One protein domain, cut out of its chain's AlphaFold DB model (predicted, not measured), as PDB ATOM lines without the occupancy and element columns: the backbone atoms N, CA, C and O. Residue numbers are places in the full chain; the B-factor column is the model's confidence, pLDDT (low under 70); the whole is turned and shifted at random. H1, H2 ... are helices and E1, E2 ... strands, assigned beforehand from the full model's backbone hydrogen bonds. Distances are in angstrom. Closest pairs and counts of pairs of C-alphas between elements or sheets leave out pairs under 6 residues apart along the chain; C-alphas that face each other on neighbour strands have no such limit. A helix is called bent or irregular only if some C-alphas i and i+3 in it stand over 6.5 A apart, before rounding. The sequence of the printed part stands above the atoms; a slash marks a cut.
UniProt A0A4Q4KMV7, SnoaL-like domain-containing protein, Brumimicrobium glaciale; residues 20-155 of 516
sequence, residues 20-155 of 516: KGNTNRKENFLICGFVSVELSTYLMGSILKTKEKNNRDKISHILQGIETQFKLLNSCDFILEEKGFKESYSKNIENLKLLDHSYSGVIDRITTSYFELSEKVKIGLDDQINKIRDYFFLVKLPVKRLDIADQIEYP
ATOM      1  N   LYS A  20     218.247 220.756 231.972       68.44
ATOM      2  CA  LYS A  20     218.007 219.321 232.220       68.44
ATOM      3  C   LYS A  20     218.897 218.743 233.334       68.44
ATOM      4  O   LYS A  20     219.970 218.208 233.085       68.44
ATOM      5  N   GLY A  21     218.375 218.729 234.559       51.34
ATOM      6  CA  GLY A  21     217.715 217.545 235.143       51.34
ATOM      7  C   GLY A  21     218.499 216.255 235.457       51.34
ATOM      8  O   GLY A  21     217.849 215.279 235.809       51.34
ATOM      9  N   ASN A  22     219.832 216.217 235.352       47.12
ATOM     10  CA  ASN A  22     220.690 215.153 235.932       47.12
ATOM     11  C   ASN A  22     221.881 215.722 236.727       47.12
ATOM     12  O   ASN A  22     222.745 214.984 237.198       47.12
ATOM     13  N   THR A  23     221.931 217.043 236.857       58.66
ATOM     14  CA  THR A  23     223.012 217.789 237.487       58.66
ATOM     15  C   THR A  23     222.583 218.222 238.888       58.66
ATOM     16  O   THR A  23     221.411 218.500 239.147       58.66
ATOM     17  N   ASN A  24     223.525 218.237 239.833       77.12
ATOM     18  CA  ASN A  24     223.288 218.773 241.177       77.12
ATOM     19  C   ASN A  24     222.798 220.236 241.051       77.12
ATOM     20  O   ASN A  24     223.280 220.962 240.182       77.12
ATOM     21  N   ARG A  25     221.874 220.690 241.917       85.62
ATOM     22  CA  ARG A  25     221.368 222.081 242.015       85.62
ATOM     23  C   ARG A  25     222.430 223.137 241.677       85.62
ATOM     24  O   ARG A  25     222.162 224.049 240.900       85.62
ATOM     25  N   LYS A  26     223.626 223.015 242.263       86.88
ATOM     26  CA  LYS A  26     224.728 223.978 242.094       86.88
ATOM     27  C   LYS A  26     225.265 224.031 240.659       86.88
ATOM     28  O   LYS A  26     225.581 225.105 240.159       86.88
ATOM     29  N   GLU A  27     225.346 222.887 239.990       87.06
ATOM     30  CA  GLU A  27     225.765 222.799 238.592       87.06
ATOM     31  C   GLU A  27     224.719 223.434 237.668       87.06
ATOM     32  O   GLU A  27     225.080 224.244 236.817       87.06
ATOM     33  N   ASN A  28     223.426 223.174 237.895       88.94
ATOM     34  CA  ASN A  28     222.358 223.860 237.160       88.94
ATOM     35  C   ASN A  28     222.425 225.384 237.346       88.94
ATOM     36  O   ASN A  28     222.286 226.129 236.378       88.94
ATOM     37  N   PHE A  29     222.658 225.840 238.582       91.25
ATOM     38  CA  PHE A  29     222.811 227.259 238.898       91.25
ATOM     39  C   PHE A  29     223.934 227.899 238.073       91.25
ATOM     40  O   PHE A  29     223.726 228.932 237.436       91.25
ATOM     41  N   LEU A  30     225.111 227.265 238.043       90.56
ATOM     42  CA  LEU A  30     226.257 227.755 237.276       90.56
ATOM     43  C   LEU A  30     225.997 227.756 235.777       90.56
ATOM     44  O   LEU A  30     226.250 228.767 235.127       90.56
ATOM     45  N   ILE A  31     225.485 226.653 235.231       92.19
ATOM     46  CA  ILE A  31     225.207 226.545 233.797       92.19
ATOM     47  C   ILE A  31     224.211 227.630 233.376       92.19
ATOM     48  O   ILE A  31     224.509 228.386 232.457       92.19
ATOM     49  N   CYS A  32     223.080 227.772 234.073       94.19
ATOM     50  CA  CYS A  32     222.077 228.791 233.748       94.19
ATOM     51  C   CYS A  32     222.632 230.218 233.894       94.19
ATOM     52  O   CYS A  32     222.388 231.064 233.033       94.19
ATOM     53  N   GLY A  33     223.416 230.483 234.944       95.38
ATOM     54  CA  GLY A  33     224.052 231.783 235.151       95.38
ATOM     55  C   GLY A  33     225.032 232.148 234.036       95.38
ATOM     56  O   GLY A  33     224.966 233.252 233.499       95.38
ATOM     57  N   PHE A  34     225.898 231.220 233.622       95.50
ATOM     58  CA  PHE A  34     226.843 231.474 232.530       95.50
ATOM     59  C   PHE A  34     226.172 231.514 231.159       95.50
ATOM     60  O   PHE A  34     226.551 232.349 230.346       95.50
ATOM     61  N   VAL A  35     225.132 230.713 230.912       97.00
ATOM     62  CA  VAL A  35     224.284 230.857 229.713       97.00
ATOM     63  C   VAL A  35     223.720 232.282 229.626       97.00
ATOM     64  O   VAL A  35     223.798 232.913 228.575       97.00
ATOM     65  N   SER A  36     223.224 232.826 230.739       98.06
ATOM     66  CA  SER A  36     222.725 234.203 230.812       98.06
ATOM     67  C   SER A  36     223.819 235.259 230.566       98.06
ATOM     68  O   SER A  36     223.587 236.234 229.841       98.06
ATOM     69  N   VAL A  37     225.028 235.067 231.107       98.12
ATOM     70  CA  VAL A  37     226.172 235.972 230.871       98.12
ATOM     71  C   VAL A  37     226.616 235.932 229.405       98.12
ATOM     72  O   VAL A  37     226.876 236.980 228.808       98.12
ATOM     73  N   GLU A  38     226.663 234.748 228.794       97.94
ATOM     74  CA  GLU A  38     226.970 234.568 227.370       97.94
ATOM     75  C   GLU A  38     225.954 235.298 226.484       97.94
ATOM     76  O   GLU A  38     226.349 236.056 225.601       97.94
ATOM     77  N   LEU A  39     224.656 235.145 226.765       98.50
ATOM     78  CA  LEU A  39     223.585 235.854 226.058       98.50
ATOM     79  C   LEU A  39     223.709 237.380 226.198       98.50
ATOM     80  O   LEU A  39     223.611 238.111 225.212       98.50
ATOM     81  N   SER A  40     223.988 237.866 227.409       98.38
ATOM     82  CA  SER A  40     224.118 239.302 227.697       98.38
ATOM     83  C   SER A  40     225.335 239.926 226.998       98.38
ATOM     84  O   SER A  40     225.250 241.008 226.415       98.38
ATOM     85  N   THR A  41     226.479 239.238 227.028       97.94
ATOM     86  CA  THR A  41     227.723 239.700 226.382       97.94
ATOM     87  C   THR A  41     227.680 239.561 224.860       97.94
ATOM     88  O   THR A  41     228.277 240.382 224.154       97.94
ATOM     89  N   TYR A  42     226.937 238.583 224.336       97.50
ATOM     90  CA  TYR A  42     226.619 238.476 222.913       97.50
ATOM     91  C   TYR A  42     225.772 239.669 222.449       97.50
ATOM     92  O   TYR A  42     226.226 240.410 221.576       97.50
ATOM     93  N   LEU A  43     224.636 239.942 223.110       96.31
ATOM     94  CA  LEU A  43     223.748 241.067 222.782       96.31
ATOM     95  C   LEU A  43     224.483 242.414 222.817       96.31
ATOM     96  O   LEU A  43     224.367 243.225 221.898       96.31
ATOM     97  N   MET A  44     225.296 242.646 223.851       95.31
ATOM     98  CA  MET A  44     226.145 243.838 223.936       95.31
ATOM     99  C   MET A  44     227.091 243.948 222.732       95.31
ATOM    100  O   MET A  44     227.264 245.030 222.173       95.31
ATOM    101  N   GLY A  45     227.697 242.833 222.317       94.62
ATOM    102  CA  GLY A  45     228.556 242.783 221.140       94.62
ATOM    103  C   GLY A  45     227.820 243.123 219.849       94.62
ATOM    104  O   GLY A  45     228.360 243.884 219.045       94.62
ATOM    105  N   SER A  46     226.607 242.603 219.657       92.50
ATOM    106  CA  SER A  46     225.752 242.938 218.511       92.50
ATOM    107  C   SER A  46     225.449 244.441 218.470       92.50
ATOM    108  O   SER A  46     225.697 245.089 217.453       92.50
ATOM    109  N   ILE A  47     225.064 245.028 219.609       91.50
ATOM    110  CA  ILE A  47     224.759 246.467 219.748       91.50
ATOM    111  C   ILE A  47     225.991 247.359 219.521       91.50
ATOM    112  O   ILE A  47     225.875 248.445 218.963       91.50
ATOM    113  N   LEU A  48     227.181 246.947 219.961       91.06
ATOM    114  CA  LEU A  48     228.407 247.742 219.788       91.06
ATOM    115  C   LEU A  48     228.955 247.688 218.357       91.06
ATOM    116  O   LEU A  48     229.653 248.606 217.918       91.06
ATOM    117  N   LYS A  49     228.670 246.609 217.622       88.00
ATOM    118  CA  LYS A  49     229.084 246.454 216.219       88.00
ATOM    119  C   LYS A  49     228.204 247.274 215.276       88.00
ATOM    120  O   LYS A  49     228.688 247.700 214.220       88.00
ATOM    121  N   THR A  50     226.949 247.534 215.640       78.19
ATOM    122  CA  THR A  50     226.097 248.477 214.914       78.19
ATOM    123  C   THR A  50     226.570 249.905 215.226       78.19
ATOM    124  O   THR A  50     226.672 250.328 216.371       78.19
ATOM    125  N   LYS A  51     226.953 250.680 214.199       58.78
ATOM    126  CA  LYS A  51     227.554 252.029 214.343       58.78
ATOM    127  C   LYS A  51     226.549 253.114 214.771       58.78
ATOM    128  O   LYS A  51     226.690 254.281 214.391       58.78
ATOM    129  N   GLU A  52     225.519 252.748 215.522       62.50
ATOM    130  CA  GLU A  52     224.493 253.671 215.987       62.50
ATOM    131  C   GLU A  52     225.020 254.479 217.173       62.50
ATOM    132  O   GLU A  52     225.391 253.958 218.222       62.50
ATOM    133  N   LYS A  53     225.096 255.798 216.989       53.81
ATOM    134  CA  LYS A  53     225.807 256.723 217.885       53.81
ATOM    135  C   LYS A  53     225.142 256.954 219.253       53.81
ATOM    136  O   LYS A  53     225.630 257.806 219.989       53.81
ATOM    137  N   ASN A  54     224.064 256.249 219.611       59.62
ATOM    138  CA  ASN A  54     223.215 256.625 220.749       59.62
ATOM    139  C   ASN A  54     222.739 255.454 221.637       59.62
ATOM    140  O   ASN A  54     221.593 255.429 222.066       59.62
ATOM    141  N   ASN A  55     223.634 254.513 221.969       79.31
ATOM    142  CA  ASN A  55     223.311 253.328 222.787       79.31
ATOM    143  C   ASN A  55     223.877 253.357 224.221       79.31
ATOM    144  O   ASN A  55     223.923 252.320 224.878       79.31
ATOM    145  N   ARG A  56     224.323 254.515 224.734       88.06
ATOM    146  CA  ARG A  56     225.048 254.588 226.021       88.06
ATOM    147  C   ARG A  56     224.242 254.033 227.199       88.06
ATOM    148  O   ARG A  56     224.798 253.273 227.992       88.06
ATOM    149  N   ASP A  57     222.963 254.385 227.297       91.75
ATOM    150  CA  ASP A  57     222.096 253.930 228.390       91.75
ATOM    151  C   ASP A  57     221.798 252.431 228.257       91.75
ATOM    152  O   ASP A  57     221.985 251.691 229.217       91.75
ATOM    153  N   LYS A  58     221.492 251.963 227.036       93.50
ATOM    154  CA  LYS A  58     221.297 250.537 226.708       93.50
ATOM    155  C   LYS A  58     222.529 249.697 227.083       93.50
ATOM    156  O   LYS A  58     222.406 248.676 227.752       93.50
ATOM    157  N   ILE A  59     223.732 250.149 226.718       94.50
ATOM    158  CA  ILE A  59     225.005 249.492 227.070       94.50
ATOM    159  C   ILE A  59     225.224 249.493 228.587       94.50
ATOM    160  O   ILE A  59     225.625 248.478 229.155       94.50
ATOM    161  N   SER A  60     224.961 250.621 229.251       95.62
ATOM    162  CA  SER A  60     225.137 250.743 230.703       95.62
ATOM    163  C   SER A  60     224.194 249.804 231.459       95.62
ATOM    164  O   SER A  60     224.633 249.148 232.402       95.62
ATOM    165  N   HIS A  61     222.949 249.673 230.997       97.50
ATOM    166  CA  HIS A  61     221.965 248.739 231.537       97.50
ATOM    167  C   HIS A  61     222.432 247.284 231.374       97.50
ATOM    168  O   HIS A  61     222.481 246.544 232.353       97.50
ATOM    169  N   ILE A  62     222.885 246.880 230.179       97.94
ATOM    170  CA  ILE A  62     223.403 245.515 229.960       97.94
ATOM    171  C   ILE A  62     224.604 245.225 230.872       97.94
ATOM    172  O   ILE A  62     224.672 244.157 231.481       97.94
ATOM    173  N   LEU A  63     225.535 246.172 231.019       98.12
ATOM    174  CA  LEU A  63     226.698 246.008 231.894       98.12
ATOM    175  C   LEU A  63     226.318 245.902 233.375       98.12
ATOM    176  O   LEU A  63     226.871 245.060 234.081       98.12
ATOM    177  N   GLN A  64     225.362 246.708 233.839       98.06
ATOM    178  CA  GLN A  64     224.805 246.587 235.186       98.06
ATOM    179  C   GLN A  64     224.125 245.224 235.385       98.06
ATOM    180  O   GLN A  64     224.286 244.600 236.440       98.06
ATOM    181  N   GLY A  65     223.426 244.733 234.361       98.25
ATOM    182  CA  GLY A  65     222.850 243.396 234.345       98.25
ATOM    183  C   GLY A  65     223.918 242.311 234.486       98.25
ATOM    184  O   GLY A  65     223.792 241.449 235.351       98.25
ATOM    185  N   ILE A  66     225.005 242.374 233.711       98.62
ATOM    186  CA  ILE A  66     226.136 241.429 233.802       98.62
ATOM    187  C   ILE A  66     226.795 241.492 235.190       98.62
ATOM    188  O   ILE A  66     227.062 240.454 235.796       98.62
ATOM    189  N   GLU A  67     227.027 242.694 235.727       98.12
ATOM    190  CA  GLU A  67     227.564 242.883 237.082       98.12
ATOM    191  C   GLU A  67     226.661 242.216 238.135       98.12
ATOM    192  O   GLU A  67     227.143 241.512 239.024       98.12
ATOM    193  N   THR A  68     225.344 242.390 238.012       98.06
ATOM    194  CA  THR A  68     224.354 241.797 238.923       98.06
ATOM    195  C   THR A  68     224.310 240.275 238.803       98.06
ATOM    196  O   THR A  68     224.283 239.592 239.825       98.06
ATOM    197  N   GLN A  69     224.393 239.727 237.588       98.31
ATOM    198  CA  GLN A  69     224.470 238.281 237.360       98.31
ATOM    199  C   GLN A  69     225.683 237.656 238.066       98.31
ATOM    200  O   GLN A  69     225.537 236.638 238.742       98.31
ATOM    201  N   PHE A  70     226.866 238.280 237.995       97.56
ATOM    202  CA  PHE A  70     228.039 237.794 238.734       97.56
ATOM    203  C   PHE A  70     227.884 237.918 240.253       97.56
ATOM    204  O   PHE A  70     228.309 237.020 240.980       97.56
ATOM    205  N   LYS A  71     227.248 238.983 240.756       95.50
ATOM    206  CA  LYS A  71     226.932 239.110 242.193       95.50
ATOM    207  C   LYS A  71     225.984 238.010 242.673       95.50
ATOM    208  O   LYS A  71     226.224 237.433 243.731       95.50
ATOM    209  N   LEU A  72     224.956 237.686 241.888       95.81
ATOM    210  CA  LEU A  72     224.030 236.585 242.167       95.81
ATOM    211  C   LEU A  72     224.732 235.228 242.134       95.81
ATOM    212  O   LEU A  72     224.526 234.405 243.019       95.81
ATOM    213  N   LEU A  73     225.611 235.000 241.156       94.38
ATOM    214  CA  LEU A  73     226.445 233.799 241.137       94.38
ATOM    215  C   LEU A  73     227.308 233.723 242.401       94.38
ATOM    216  O   LEU A  73     227.355 232.685 243.051       94.38
ATOM    217  N   ASN A  74     227.911 234.832 242.822       91.69
ATOM    218  CA  ASN A  74     228.714 234.878 244.039       91.69
ATOM    219  C   ASN A  74     227.944 234.645 245.338       91.69
ATOM    220  O   ASN A  74     228.580 234.279 246.333       91.69
ATOM    221  N   SER A  75     226.629 234.871 245.360       86.94
ATOM    222  CA  SER A  75     225.829 234.652 246.563       86.94
ATOM    223  C   SER A  75     225.615 233.166 246.844       86.94
ATOM    224  O   SER A  75     225.437 232.803 248.005       86.94
ATOM    225  N   CYS A  76     225.709 232.302 245.826       82.56
ATOM    226  CA  CYS A  76     225.611 230.857 245.979       82.56
ATOM    227  C   CYS A  76     226.891 230.266 246.597       82.56
ATOM    228  O   CYS A  76     228.014 230.573 246.190       82.56
ATOM    229  N   ASP A  77     226.722 229.372 247.570       77.38
ATOM    230  CA  ASP A  77     227.838 228.640 248.161       77.38
ATOM    231  C   ASP A  77     228.254 227.445 247.283       77.38
ATOM    232  O   ASP A  77     227.704 226.336 247.367       77.38
ATOM    233  N   PHE A  78     229.257 227.664 246.433       72.31
ATOM    234  CA  PHE A  78     229.871 226.639 245.593       72.31
ATOM    235  C   PHE A  78     230.985 225.868 246.313       72.31
ATOM    236  O   PHE A  78     232.107 225.798 245.831       72.31
ATOM    237  N   ILE A  79     230.685 225.184 247.420       61.88
ATOM    238  CA  ILE A  79     231.440 223.963 247.752       61.88
ATOM    239  C   ILE A  79     230.988 222.892 246.755       61.88
ATOM    240  O   ILE A  79     230.004 222.184 246.994       61.88
ATOM    241  N   LEU A  80     231.590 222.888 245.569       55.66
ATOM    242  CA  LEU A  80     231.392 221.841 244.574       55.66
ATOM    243  C   LEU A  80     232.277 220.655 244.936       55.66
ATOM    244  O   LEU A  80     233.431 220.831 245.316       55.66
ATOM    245  N   GLU A  81     231.716 219.459 244.800       56.44
ATOM    246  CA  GLU A  81     232.402 218.168 244.885       56.44
ATOM    247  C   GLU A  81     233.414 218.041 243.732       56.44
ATOM    248  O   GLU A  81     233.195 217.291 242.788       56.44
ATOM    249  N   GLU A  82     234.476 218.850 243.751       63.16
ATOM    250  CA  GLU A  82     235.584 218.784 242.791       63.16
ATOM    251  C   GLU A  82     235.124 218.886 241.321       63.16
ATOM    252  O   GLU A  82     235.682 218.224 240.445       63.16
ATOM    253  N   LYS A  83     234.103 219.720 241.054       76.50
ATOM    254  CA  LYS A  83     233.543 220.009 239.722       76.50
ATOM    255  C   LYS A  83     233.760 221.457 239.306       76.50
ATOM    256  O   LYS A  83     233.646 222.377 240.113       76.50
ATOM    257  N   GLY A  84     234.017 221.663 238.022       83.00
ATOM    258  CA  GLY A  84     234.146 222.989 237.426       83.00
ATOM    259  C   GLY A  84     234.262 222.911 235.914       83.00
ATOM    260  O   GLY A  84     234.354 221.826 235.337       83.00
ATOM    261  N   PHE A  85     234.241 224.065 235.264       88.12
ATOM    262  CA  PHE A  85     234.336 224.131 233.818       88.12
ATOM    263  C   PHE A  85     235.750 223.794 233.327       88.12
ATOM    264  O   PHE A  85     236.764 224.084 233.978       88.12
ATOM    265  N   LYS A  86     235.814 223.168 232.150       88.62
ATOM    266  CA  LYS A  86     237.057 223.015 231.389       88.62
ATOM    267  C   LYS A  86     237.640 224.378 231.049       88.62
ATOM    268  O   LYS A  86     236.903 225.337 230.837       88.62
ATOM    269  N   GLU A  87     238.968 224.432 230.951       88.38
ATOM    270  CA  GLU A  87     239.629 225.601 230.373       88.38
ATOM    271  C   GLU A  87     239.073 225.833 228.967       88.38
ATOM    272  O   GLU A  87     239.028 224.907 228.152       88.38
ATOM    273  N   SER A  88     238.608 227.047 228.709       90.94
ATOM    274  CA  SER A  88     237.839 227.373 227.518       90.94
ATOM    275  C   SER A  88     238.118 228.805 227.066       90.94
ATOM    276  O   SER A  88     238.985 229.510 227.581       90.94
ATOM    277  N   TYR A  89     237.399 229.229 226.037       93.56
ATOM    278  CA  TYR A  89     237.429 230.585 225.524       93.56
ATOM    279  C   TYR A  89     236.027 230.984 225.078       93.56
ATOM    280  O   TYR A  89     235.430 230.318 224.225       93.56
ATOM    281  N   SER A  90     235.526 232.102 225.598       95.62
ATOM    282  CA  SER A  90     234.234 232.653 225.198       95.62
ATOM    283  C   SER A  90     234.417 233.798 224.206       95.62
ATOM    284  O   SER A  90     234.923 234.870 224.533       95.62
ATOM    285  N   LYS A  91     233.954 233.615 222.966       94.88
ATOM    286  CA  LYS A  91     233.947 234.708 221.977       94.88
ATOM    287  C   LYS A  91     233.042 235.871 222.400       94.88
ATOM    288  O   LYS A  91     233.286 236.993 221.969       94.88
ATOM    289  N   ASN A  92     232.028 235.609 223.223       96.25
ATOM    290  CA  ASN A  92     231.030 236.603 223.604       96.25
ATOM    291  C   ASN A  92     231.534 237.485 224.737       96.25
ATOM    292  O   ASN A  92     231.445 238.705 224.641       96.25
ATOM    293  N   ILE A  93     232.184 236.899 225.744       96.69
ATOM    294  CA  ILE A  93     232.848 237.660 226.810       96.69
ATOM    295  C   ILE A  93     233.941 238.574 226.233       96.69
ATOM    296  O   ILE A  93     234.123 239.694 226.712       96.69
ATOM    297  N   GLU A  94     234.605 238.165 225.145       96.25
ATOM    298  CA  GLU A  94     235.572 239.013 224.436       96.25
ATOM    299  C   GLU A  94     234.954 240.331 223.924       96.25
ATOM    300  O   GLU A  94     235.669 241.330 223.802       96.25
ATOM    301  N   ASN A  95     233.631 240.386 223.700       96.62
ATOM    302  CA  ASN A  95     232.939 241.614 223.301       96.62
ATOM    303  C   ASN A  95     233.078 242.738 224.345       96.62
ATOM    304  O   ASN A  95     232.905 243.899 223.987       96.62
ATOM    305  N   LEU A  96     233.450 242.450 225.602       97.12
ATOM    306  CA  LEU A  96     233.774 243.490 226.592       97.12
ATOM    307  C   LEU A  96     234.909 244.412 226.115       97.12
ATOM    308  O   LEU A  96     234.923 245.585 226.473       97.12
ATOM    309  N   LYS A  97     235.822 243.932 225.260       96.75
ATOM    310  CA  LYS A  97     236.888 244.758 224.657       96.75
ATOM    311  C   LYS A  97     236.402 245.681 223.539       96.75
ATOM    312  O   LYS A  97     237.189 246.473 223.035       96.75
ATOM    313  N   LEU A  98     235.143 245.573 223.113       95.06
ATOM    314  CA  LEU A  98     234.555 246.517 222.158       95.06
ATOM    315  C   LEU A  98     234.178 247.848 222.825       95.06
ATOM    316  O   LEU A  98     233.944 248.829 222.123       95.06
ATOM    317  N   LEU A  99     234.112 247.885 224.159       94.31
ATOM    318  CA  LEU A  99     233.836 249.095 224.927       94.31
ATOM    319  C   LEU A  99     235.059 250.010 224.970       94.31
ATOM    320  O   LEU A  99     236.200 249.556 225.059       94.31
ATOM    321  N   ASP A 100     234.811 251.317 224.973       92.31
ATOM    322  CA  ASP A 100     235.868 252.299 225.176       92.31
ATOM    323  C   ASP A 100     236.344 252.345 226.644       92.31
ATOM    324  O   ASP A 100     235.669 251.896 227.575       92.31
ATOM    325  N   HIS A 101     237.523 252.930 226.873       95.50
ATOM    326  CA  HIS A 101     238.161 252.958 228.193       95.50
ATOM    327  C   HIS A 101     237.388 253.735 229.277       95.50
ATOM    328  O   HIS A 101     237.717 253.592 230.461       95.50
ATOM    329  N   SER A 102     236.352 254.515 228.934       94.50
ATOM    330  CA  SER A 102     235.496 255.170 229.935       94.50
ATOM    331  C   SER A 102     234.696 254.164 230.772       94.50
ATOM    332  O   SER A 102     234.319 254.472 231.902       94.50
ATOM    333  N   TYR A 103     234.526 252.932 230.278       96.12
ATOM    334  CA  TYR A 103     233.880 251.832 230.996       96.12
ATOM    335  C   TYR A 103     234.824 251.044 231.918       96.12
ATOM    336  O   TYR A 103     234.370 250.119 232.593       96.12
ATOM    337  N   SER A 104     236.111 251.410 232.006       97.56
ATOM    338  CA  SER A 104     237.122 250.713 232.827       97.56
ATOM    339  C   SER A 104     236.665 250.436 234.263       97.56
ATOM    340  O   SER A 104     236.834 249.323 234.748       97.56
ATOM    341  N   GLY A 105     236.007 251.398 234.919       98.00
ATOM    342  CA  GLY A 105     235.496 251.216 236.281       98.00
ATOM    343  C   GLY A 105     234.379 250.170 236.404       98.00
ATOM    344  O   GLY A 105     234.272 249.513 237.435       98.00
ATOM    345  N   VAL A 106     233.546 249.990 235.375       97.44
ATOM    346  CA  VAL A 106     232.503 248.945 235.355       97.44
ATOM    347  C   VAL A 106     233.127 247.584 235.051       97.44
ATOM    348  O   VAL A 106     232.818 246.600 235.721       97.44
ATOM    349  N   ILE A 107     234.064 247.539 234.100       98.38
ATOM    350  CA  ILE A 107     234.816 246.324 233.772       98.38
ATOM    351  C   ILE A 107     235.611 245.822 234.976       98.38
ATOM    352  O   ILE A 107     235.639 244.616 235.222       98.38
ATOM    353  N   ASP A 108     236.206 246.718 235.764       98.56
ATOM    354  CA  ASP A 108     236.914 246.330 236.982       98.56
ATOM    355  C   ASP A 108     235.984 245.632 237.977       98.56
ATOM    356  O   ASP A 108     236.321 244.556 238.463       98.56
ATOM    357  N   ARG A 109     234.768 246.154 238.198       98.31
ATOM    358  CA  ARG A 109     233.779 245.512 239.082       98.31
ATOM    359  C   ARG A 109     233.309 244.159 238.553       98.31
ATOM    360  O   ARG A 109     233.299 243.192 239.316       98.31
ATOM    361  N   ILE A 110     232.969 244.067 237.263       98.50
ATOM    362  CA  ILE A 110     232.522 242.813 236.627       98.50
ATOM    363  C   ILE A 110     233.611 241.745 236.742       98.50
ATOM    364  O   ILE A 110     233.363 240.639 237.214       98.50
ATOM    365  N   THR A 111     234.835 242.082 236.341       98.19
ATOM    366  CA  THR A 111     235.942 241.121 236.335       98.19
ATOM    367  C   THR A 111     236.432 240.791 237.745       98.19
ATOM    368  O   THR A 111     236.811 239.653 237.986       98.19
ATOM    369  N   THR A 112     236.349 241.716 238.705       97.75
ATOM    370  CA  THR A 112     236.591 241.404 240.126       97.75
ATOM    371  C   THR A 112     235.557 240.408 240.646       97.75
ATOM    372  O   THR A 112     235.934 239.383 241.202       97.75
ATOM    373  N   SER A 113     234.270 240.632 240.359       96.94
ATOM    374  CA  SER A 113     233.197 239.698 240.736       96.94
ATOM    375  C   SER A 113     233.389 238.323 240.090       96.94
ATOM    376  O   SER A 113     233.160 237.301 240.731       96.94
ATOM    377  N   TYR A 114     233.861 238.275 238.840       96.81
ATOM    378  CA  TYR A 114     234.266 237.023 238.198       96.81
ATOM    379  C   TYR A 114     235.354 236.289 238.999       96.81
ATOM    380  O   TYR A 114     235.216 235.093 239.236       96.81
ATOM    381  N   PHE A 115     236.418 236.975 239.432       95.81
ATOM    382  CA  PHE A 115     237.508 236.333 240.179       95.81
ATOM    383  C   PHE A 115     237.087 235.916 241.594       95.81
ATOM    384  O   PHE A 115     237.479 234.848 242.048       95.81
ATOM    385  N   GLU A 116     236.210 236.675 242.258       93.69
ATOM    386  CA  GLU A 116     235.588 236.246 243.523       93.69
ATOM    387  C   GLU A 116     234.803 234.933 243.364       93.69
ATOM    388  O   GLU A 116     234.784 234.090 244.266       93.69
ATOM    389  N   LEU A 117     234.171 234.735 242.202       92.06
ATOM    390  CA  LEU A 117     233.500 233.483 241.870       92.06
ATOM    391  C   LEU A 117     234.516 232.391 241.513       92.06
ATOM    392  O   LEU A 117     234.358 231.248 241.947       92.06
ATOM    393  N   SER A 118     235.574 232.734 240.767       91.00
ATOM    394  CA  SER A 118     236.604 231.780 240.341       91.00
ATOM    395  C   SER A 118     237.437 231.227 241.506       91.00
ATOM    396  O   SER A 118     237.960 230.112 241.444       91.00
ATOM    397  N   GLU A 119     237.469 231.939 242.636       88.94
ATOM    398  CA  GLU A 119     238.027 231.440 243.896       88.94
ATOM    399  C   GLU A 119     237.246 230.263 244.505       88.94
ATOM    400  O   GLU A 119     237.842 229.466 245.251       88.94
ATOM    401  N   LYS A 120     235.942 230.175 244.201       87.31
ATOM    402  CA  LYS A 120     234.991 229.173 244.714       87.31
ATOM    403  C   LYS A 120     234.814 228.005 243.743       87.31
ATOM    404  O   LYS A 120     234.706 226.863 244.176       87.31
ATOM    405  N   VAL A 121     234.802 228.276 242.438       87.62
ATOM    406  CA  VAL A 121     234.603 227.276 241.381       87.62
ATOM    407  C   VAL A 121     235.486 227.573 240.177       87.62
ATOM    408  O   VAL A 121     235.609 228.718 239.763       87.62
ATOM    409  N   LYS A 122     236.068 226.549 239.544       89.06
ATOM    410  CA  LYS A 122     236.813 226.767 238.299       89.06
ATOM    411  C   LYS A 122     235.849 227.100 237.168       89.06
ATOM    412  O   LYS A 122     234.990 226.287 236.827       89.06
ATOM    413  N   ILE A 123     236.039 228.270 236.568       88.88
ATOM    414  CA  ILE A 123     235.255 228.733 235.417       88.88
ATOM    415  C   ILE A 123     236.009 228.507 234.099       88.88
ATOM    416  O   ILE A 123     235.384 228.338 233.056       88.88
ATOM    417  N   GLY A 124     237.347 228.481 234.141       89.50
ATOM    418  CA  GLY A 124     238.178 228.166 232.975       89.50
ATOM    419  C   GLY A 124     238.270 229.293 231.946       89.50
ATOM    420  O   GLY A 124     238.494 229.011 230.773       89.50
ATOM    421  N   LEU A 125     238.061 230.549 232.365       94.50
ATOM    422  CA  LEU A 125     238.234 231.747 231.528       94.50
ATOM    423  C   LEU A 125     239.214 232.757 232.150       94.50
ATOM    424  O   LEU A 125     239.306 233.894 231.687       94.50
ATOM    425  N   ASP A 126     239.943 232.377 233.200       94.75
ATOM    426  CA  ASP A 126     240.729 233.300 234.025       94.75
ATOM    427  C   ASP A 126     241.782 234.065 233.200       94.75
ATOM    428  O   ASP A 126     241.934 235.286 233.323       94.75
ATOM    429  N   ASP A 127     242.462 233.366 232.287       94.94
ATOM    430  CA  ASP A 127     243.436 233.962 231.368       94.94
ATOM    431  C   ASP A 127     242.774 234.939 230.385       94.94
ATOM    432  O   ASP A 127     243.345 235.985 230.055       94.94
ATOM    433  N   GLN A 128     241.568 234.621 229.907       96.94
ATOM    434  CA  GLN A 128     240.805 235.507 229.030       96.94
ATOM    435  C   GLN A 128     240.376 236.776 229.774       96.94
ATOM    436  O   GLN A 128     240.583 237.882 229.268       96.94
ATOM    437  N   ILE A 129     239.841 236.638 230.987       97.88
ATOM    438  CA  ILE A 129     239.405 237.773 231.803       97.88
ATOM    439  C   ILE A 129     240.592 238.675 232.157       97.88
ATOM    440  O   ILE A 129     240.487 239.895 232.030       97.88
ATOM    441  N   ASN A 130     241.760 238.121 232.492       97.94
ATOM    442  CA  ASN A 130     242.963 238.931 232.705       97.94
ATOM    443  C   ASN A 130     243.434 239.659 231.432       97.94
ATOM    444  O   ASN A 130     243.905 240.790 231.525       97.94
ATOM    445  N   LYS A 131     243.253 239.083 230.234       98.12
ATOM    446  CA  LYS A 131     243.498 239.805 228.966       98.12
ATOM    447  C   LYS A 131     242.494 240.940 228.732       98.12
ATOM    448  O   LYS A 131     242.837 241.914 228.065       98.12
ATOM    449  N   ILE A 132     241.257 240.817 229.215       98.31
ATOM    450  CA  ILE A 132     240.282 241.921 229.206       98.31
ATOM    451  C   ILE A 132     240.736 243.009 230.180       98.31
ATOM    452  O   ILE A 132     240.795 244.171 229.793       98.31
ATOM    453  N   ARG A 133     241.146 242.648 231.401       98.56
ATOM    454  CA  ARG A 133     241.690 243.605 232.382       98.56
ATOM    455  C   ARG A 133     242.888 244.377 231.821       98.56
ATOM    456  O   ARG A 133     242.886 245.604 231.881       98.56
ATOM    457  N   ASP A 134     243.828 243.686 231.174       98.25
ATOM    458  CA  ASP A 134     244.967 244.309 230.483       98.25
ATOM    459  C   ASP A 134     244.532 245.330 229.426       98.25
ATOM    460  O   ASP A 134     245.103 246.417 229.349       98.25
ATOM    461  N   TYR A 135     243.513 244.998 228.624       98.06
ATOM    462  CA  TYR A 135     242.981 245.902 227.601       98.06
ATOM    463  C   TYR A 135     242.478 247.222 228.207       98.06
ATOM    464  O   TYR A 135     242.646 248.277 227.605       98.06
ATOM    465  N   PHE A 136     241.921 247.187 229.420       98.19
ATOM    466  CA  PHE A 136     241.460 248.373 230.152       98.19
ATOM    467  C   PHE A 136     242.519 248.996 231.076       98.19
ATOM    468  O   PHE A 136     242.177 249.869 231.871       98.19
ATOM    469  N   PHE A 137     243.788 248.581 230.978       98.00
ATOM    470  CA  PHE A 137     244.878 249.017 231.863       98.00
ATOM    471  C   PHE A 137     244.616 248.735 233.356       98.00
ATOM    472  O   PHE A 137     245.096 249.457 234.232       98.00
ATOM    473  N   LEU A 138     243.855 247.680 233.651       98.31
ATOM    474  CA  LEU A 138     243.552 247.233 235.008       98.31
ATOM    475  C   LEU A 138     244.594 246.217 235.491       98.31
ATOM    476  O   LEU A 138     245.176 245.464 234.712       98.31
ATOM    477  N   VAL A 139     244.805 246.162 236.806       97.75
ATOM    478  CA  VAL A 139     245.742 245.216 237.430       97.75
ATOM    479  C   VAL A 139     245.242 243.782 237.247       97.75
ATOM    480  O   VAL A 139     244.088 243.495 237.560       97.75
ATOM    481  N   LYS A 140     246.102 242.864 236.786       97.44
ATOM    482  CA  LYS A 140     245.778 241.428 236.723       97.44
ATOM    483  C   LYS A 140     245.464 240.867 238.100       97.44
ATOM    484  O   LYS A 140     246.174 241.156 239.062       97.44
ATOM    485  N   LEU A 141     244.451 240.016 238.166       96.31
ATOM    486  CA  LEU A 141     244.076 239.320 239.390       96.31
ATOM    487  C   LEU A 141     244.640 237.891 239.386       96.31
ATOM    488  O   LEU A 141     244.848 237.308 238.315       96.31
ATOM    489  N   PRO A 142     244.977 237.344 240.567       92.31
ATOM    490  CA  PRO A 142     245.612 236.039 240.677       92.31
ATOM    491  C   PRO A 142     244.676 234.920 240.208       92.31
ATOM    492  O   PRO A 142     243.499 234.895 240.547       92.31
ATOM    493  N   VAL A 143     245.224 233.960 239.460       87.25
ATOM    494  CA  VAL A 143     244.487 232.776 239.000       87.25
ATOM    495  C   VAL A 143     244.662 231.650 240.012       87.25
ATOM    496  O   VAL A 143     245.770 231.133 240.193       87.25
ATOM    497  N   LYS A 144     243.572 231.242 240.664       79.56
ATOM    498  CA  LYS A 144     243.572 230.096 241.577       79.56
ATOM    499  C   LYS A 144     243.337 228.814 240.782       79.56
ATOM    500  O   LYS A 144     242.271 228.596 240.221       79.56
ATOM    501  N   ARG A 145     244.340 227.936 240.736       73.56
ATOM    502  CA  ARG A 145     244.201 226.625 240.091       73.56
ATOM    503  C   ARG A 145     243.548 225.652 241.065       73.56
ATOM    504  O   ARG A 145     244.204 225.168 241.982       73.56
ATOM    505  N   LEU A 146     242.262 225.399 240.864       74.69
ATOM    506  CA  LEU A 146     241.539 224.329 241.545       74.69
ATOM    507  C   LEU A 146     241.795 223.014 240.796       74.69
ATOM    508  O   LEU A 146     241.668 222.970 239.567       74.69
ATOM    509  N   ASP A 147     242.192 221.972 241.529       70.69
ATOM    510  CA  ASP A 147     242.264 220.609 241.000       70.69
ATOM    511  C   ASP A 147     240.858 220.001 241.034       70.69
ATOM    512  O   ASP A 147     240.136 220.165 242.019       70.69
ATOM    513  N   ILE A 148     240.424 219.417 239.921       76.06
ATOM    514  CA  ILE A 148     239.014 219.091 239.667       76.06
ATOM    515  C   ILE A 148     238.941 217.710 239.038       76.06
ATOM    516  O   ILE A 148     239.513 217.493 237.966       76.06
ATOM    517  N   ALA A 149     238.220 216.808 239.700       69.00
ATOM    518  CA  ALA A 149     238.020 215.432 239.270       69.00
ATOM    519  C   ALA A 149     237.115 215.350 238.030       69.00
ATOM    520  O   ALA A 149     237.428 214.627 237.085       69.00
ATOM    521  N   ASP A 150     236.047 216.154 238.004       76.69
ATOM    522  CA  ASP A 150     235.013 216.119 236.968       76.69
ATOM    523  C   ASP A 150     234.883 217.472 236.259       76.69
ATOM    524  O   ASP A 150     234.507 218.490 236.847       76.69
ATOM    525  N   GLN A 151     235.173 217.492 234.958       80.94
ATOM    526  CA  GLN A 151     235.163 218.725 234.175       80.94
ATOM    527  C   GLN A 151     233.902 218.854 233.316       80.94
ATOM    528  O   GLN A 151     233.662 218.037 232.423       80.94
ATOM    529  N   ILE A 152     233.149 219.926 233.547       84.88
ATOM    530  CA  ILE A 152     231.925 220.276 232.818       84.88
ATOM    531  C   ILE A 152     232.303 221.104 231.581       84.88
ATOM    532  O   ILE A 152     233.223 221.923 231.619       84.88
ATOM    533  N   GLU A 153     231.609 220.896 230.465       87.25
ATOM    534  CA  GLU A 153     231.791 221.731 229.274       87.25
ATOM    535  C   GLU A 153     231.251 223.142 229.519       87.25
ATOM    536  O   GLU A 153     230.153 223.319 230.046       87.25
ATOM    537  N   TYR A 154     232.018 224.158 229.122       87.69
ATOM    538  CA  TYR A 154     231.561 225.543 229.199       87.69
ATOM    539  C   TYR A 154     230.376 225.755 228.235       87.69
ATOM    540  O   TYR A 154     230.460 225.329 227.076       87.69
ATOM    541  N   PRO A 155     229.268 226.389 228.668       88.62
ATOM    542  CA  PRO A 155     228.063 226.480 227.855       88.62
ATOM    543  C   PRO A 155     228.302 227.300 226.584       88.62
ATOM    544  O   PRO A 155     228.717 228.454 226.636       88.62
TER     545      PRO A 155
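AT A GLANCE: This is residues 20 to 155 of the 516 residues of the protein "SnoaL-like domain-containing protein" of Brumimicrobium glaciale (UniProt A0A4Q4KMV7). Five helices run side by side along the long axis as an aligned bundle: one helical hairpin, H1 and H2, packs beside a second, H4 and H5, through H2 and H4, while short H3 fits between H1 and H5. At one end of the bundle a tiny ribbon of two parallel strands, E1 and E2, sits near the beginning of H1, and residues 136 to 149 run back past the second hairpin to reach it. The printed part has 136 residues, with five named helices and two named strands in the order H1 H2 E1 H3 H4 H5 E2, and its class is mostly helix. It is compact, with a radius of gyration of the C-alphas of 14.9 A and spans of 47 by 33 by 23 A.

IN THESE COORDINATES: H1, residues 25 to 49, begins at C-alpha 25 (221.368, 222.081, 242.015) and is 36.3 A long. H2, residues 56 to 75, measures 28.6 A. E1 is residues 83 to 85, and H3 is residues 93 to 98. H4, residues 101 to 118, begins at C-alpha 101 (238.161, 252.958, 228.193) and measures 24.5 A; it is irregular, with C-alphas 102 and 105 lying 7.5 A apart, and has a kink of 32 degrees near residue 108. H5, residues 126 to 135, measures 14.3 A. E2, residues 150 to 152, ends at C-alpha 152 (231.925, 220.276, 232.818).

HOW THE PARTS SIT: H1 and H2 form a helical hairpin and touch, closest at the C-alphas of Val 37 and Ile 66, 6.2 A apart, at a shallow tilt of 15 degrees, opposite ways. H1 touches H3 with residues 37 to 48 alone; the C-alphas of Gly 45 and Asn 95 are closest, at 5.0 A. H2 touches H4 the same way at a shallow tilt of 17 degrees, with the C-alphas of Glu 67 and Ile 110 closest, at 5.0 A. H4 and H5 form a helical hairpin, closest at the C-alphas of Thr 111 and Ile 129, 6.6 A. H3 touches H5, closest at the C-alphas of Lys 97 and Ile 132, 6.3 A. H1 and H4 are apart. E1, H3 H4 H5, E2 is a strand-helix-strand unit, two parallel neighbour strands with helices between them along the chain; N 152 and O 84 are within hydrogen-bond range at 2.9 A. H1 and E1 are near each other, with 7 pairs of C-alphas within 10 A. Every O i to N i+4 pair is within hydrogen-bond range in H1, H2 and H5; H4 has 12 of 14, and H3 has 0 of 2 but 3 of 3 O i to N i+3 pairs.

THE WHOLE: The C-alphas of Lys 53 and Ala 149, the two farthest apart, are 48.1 A from each other. The printed part has no cut. The link H5 to E2 is long, at 14 residues, and H3 to H4 is tight. The mean pLDDT of the printed part is 89.1; residues 20 to 23, 51 to 54, 79 to 82 and 149 are under 70.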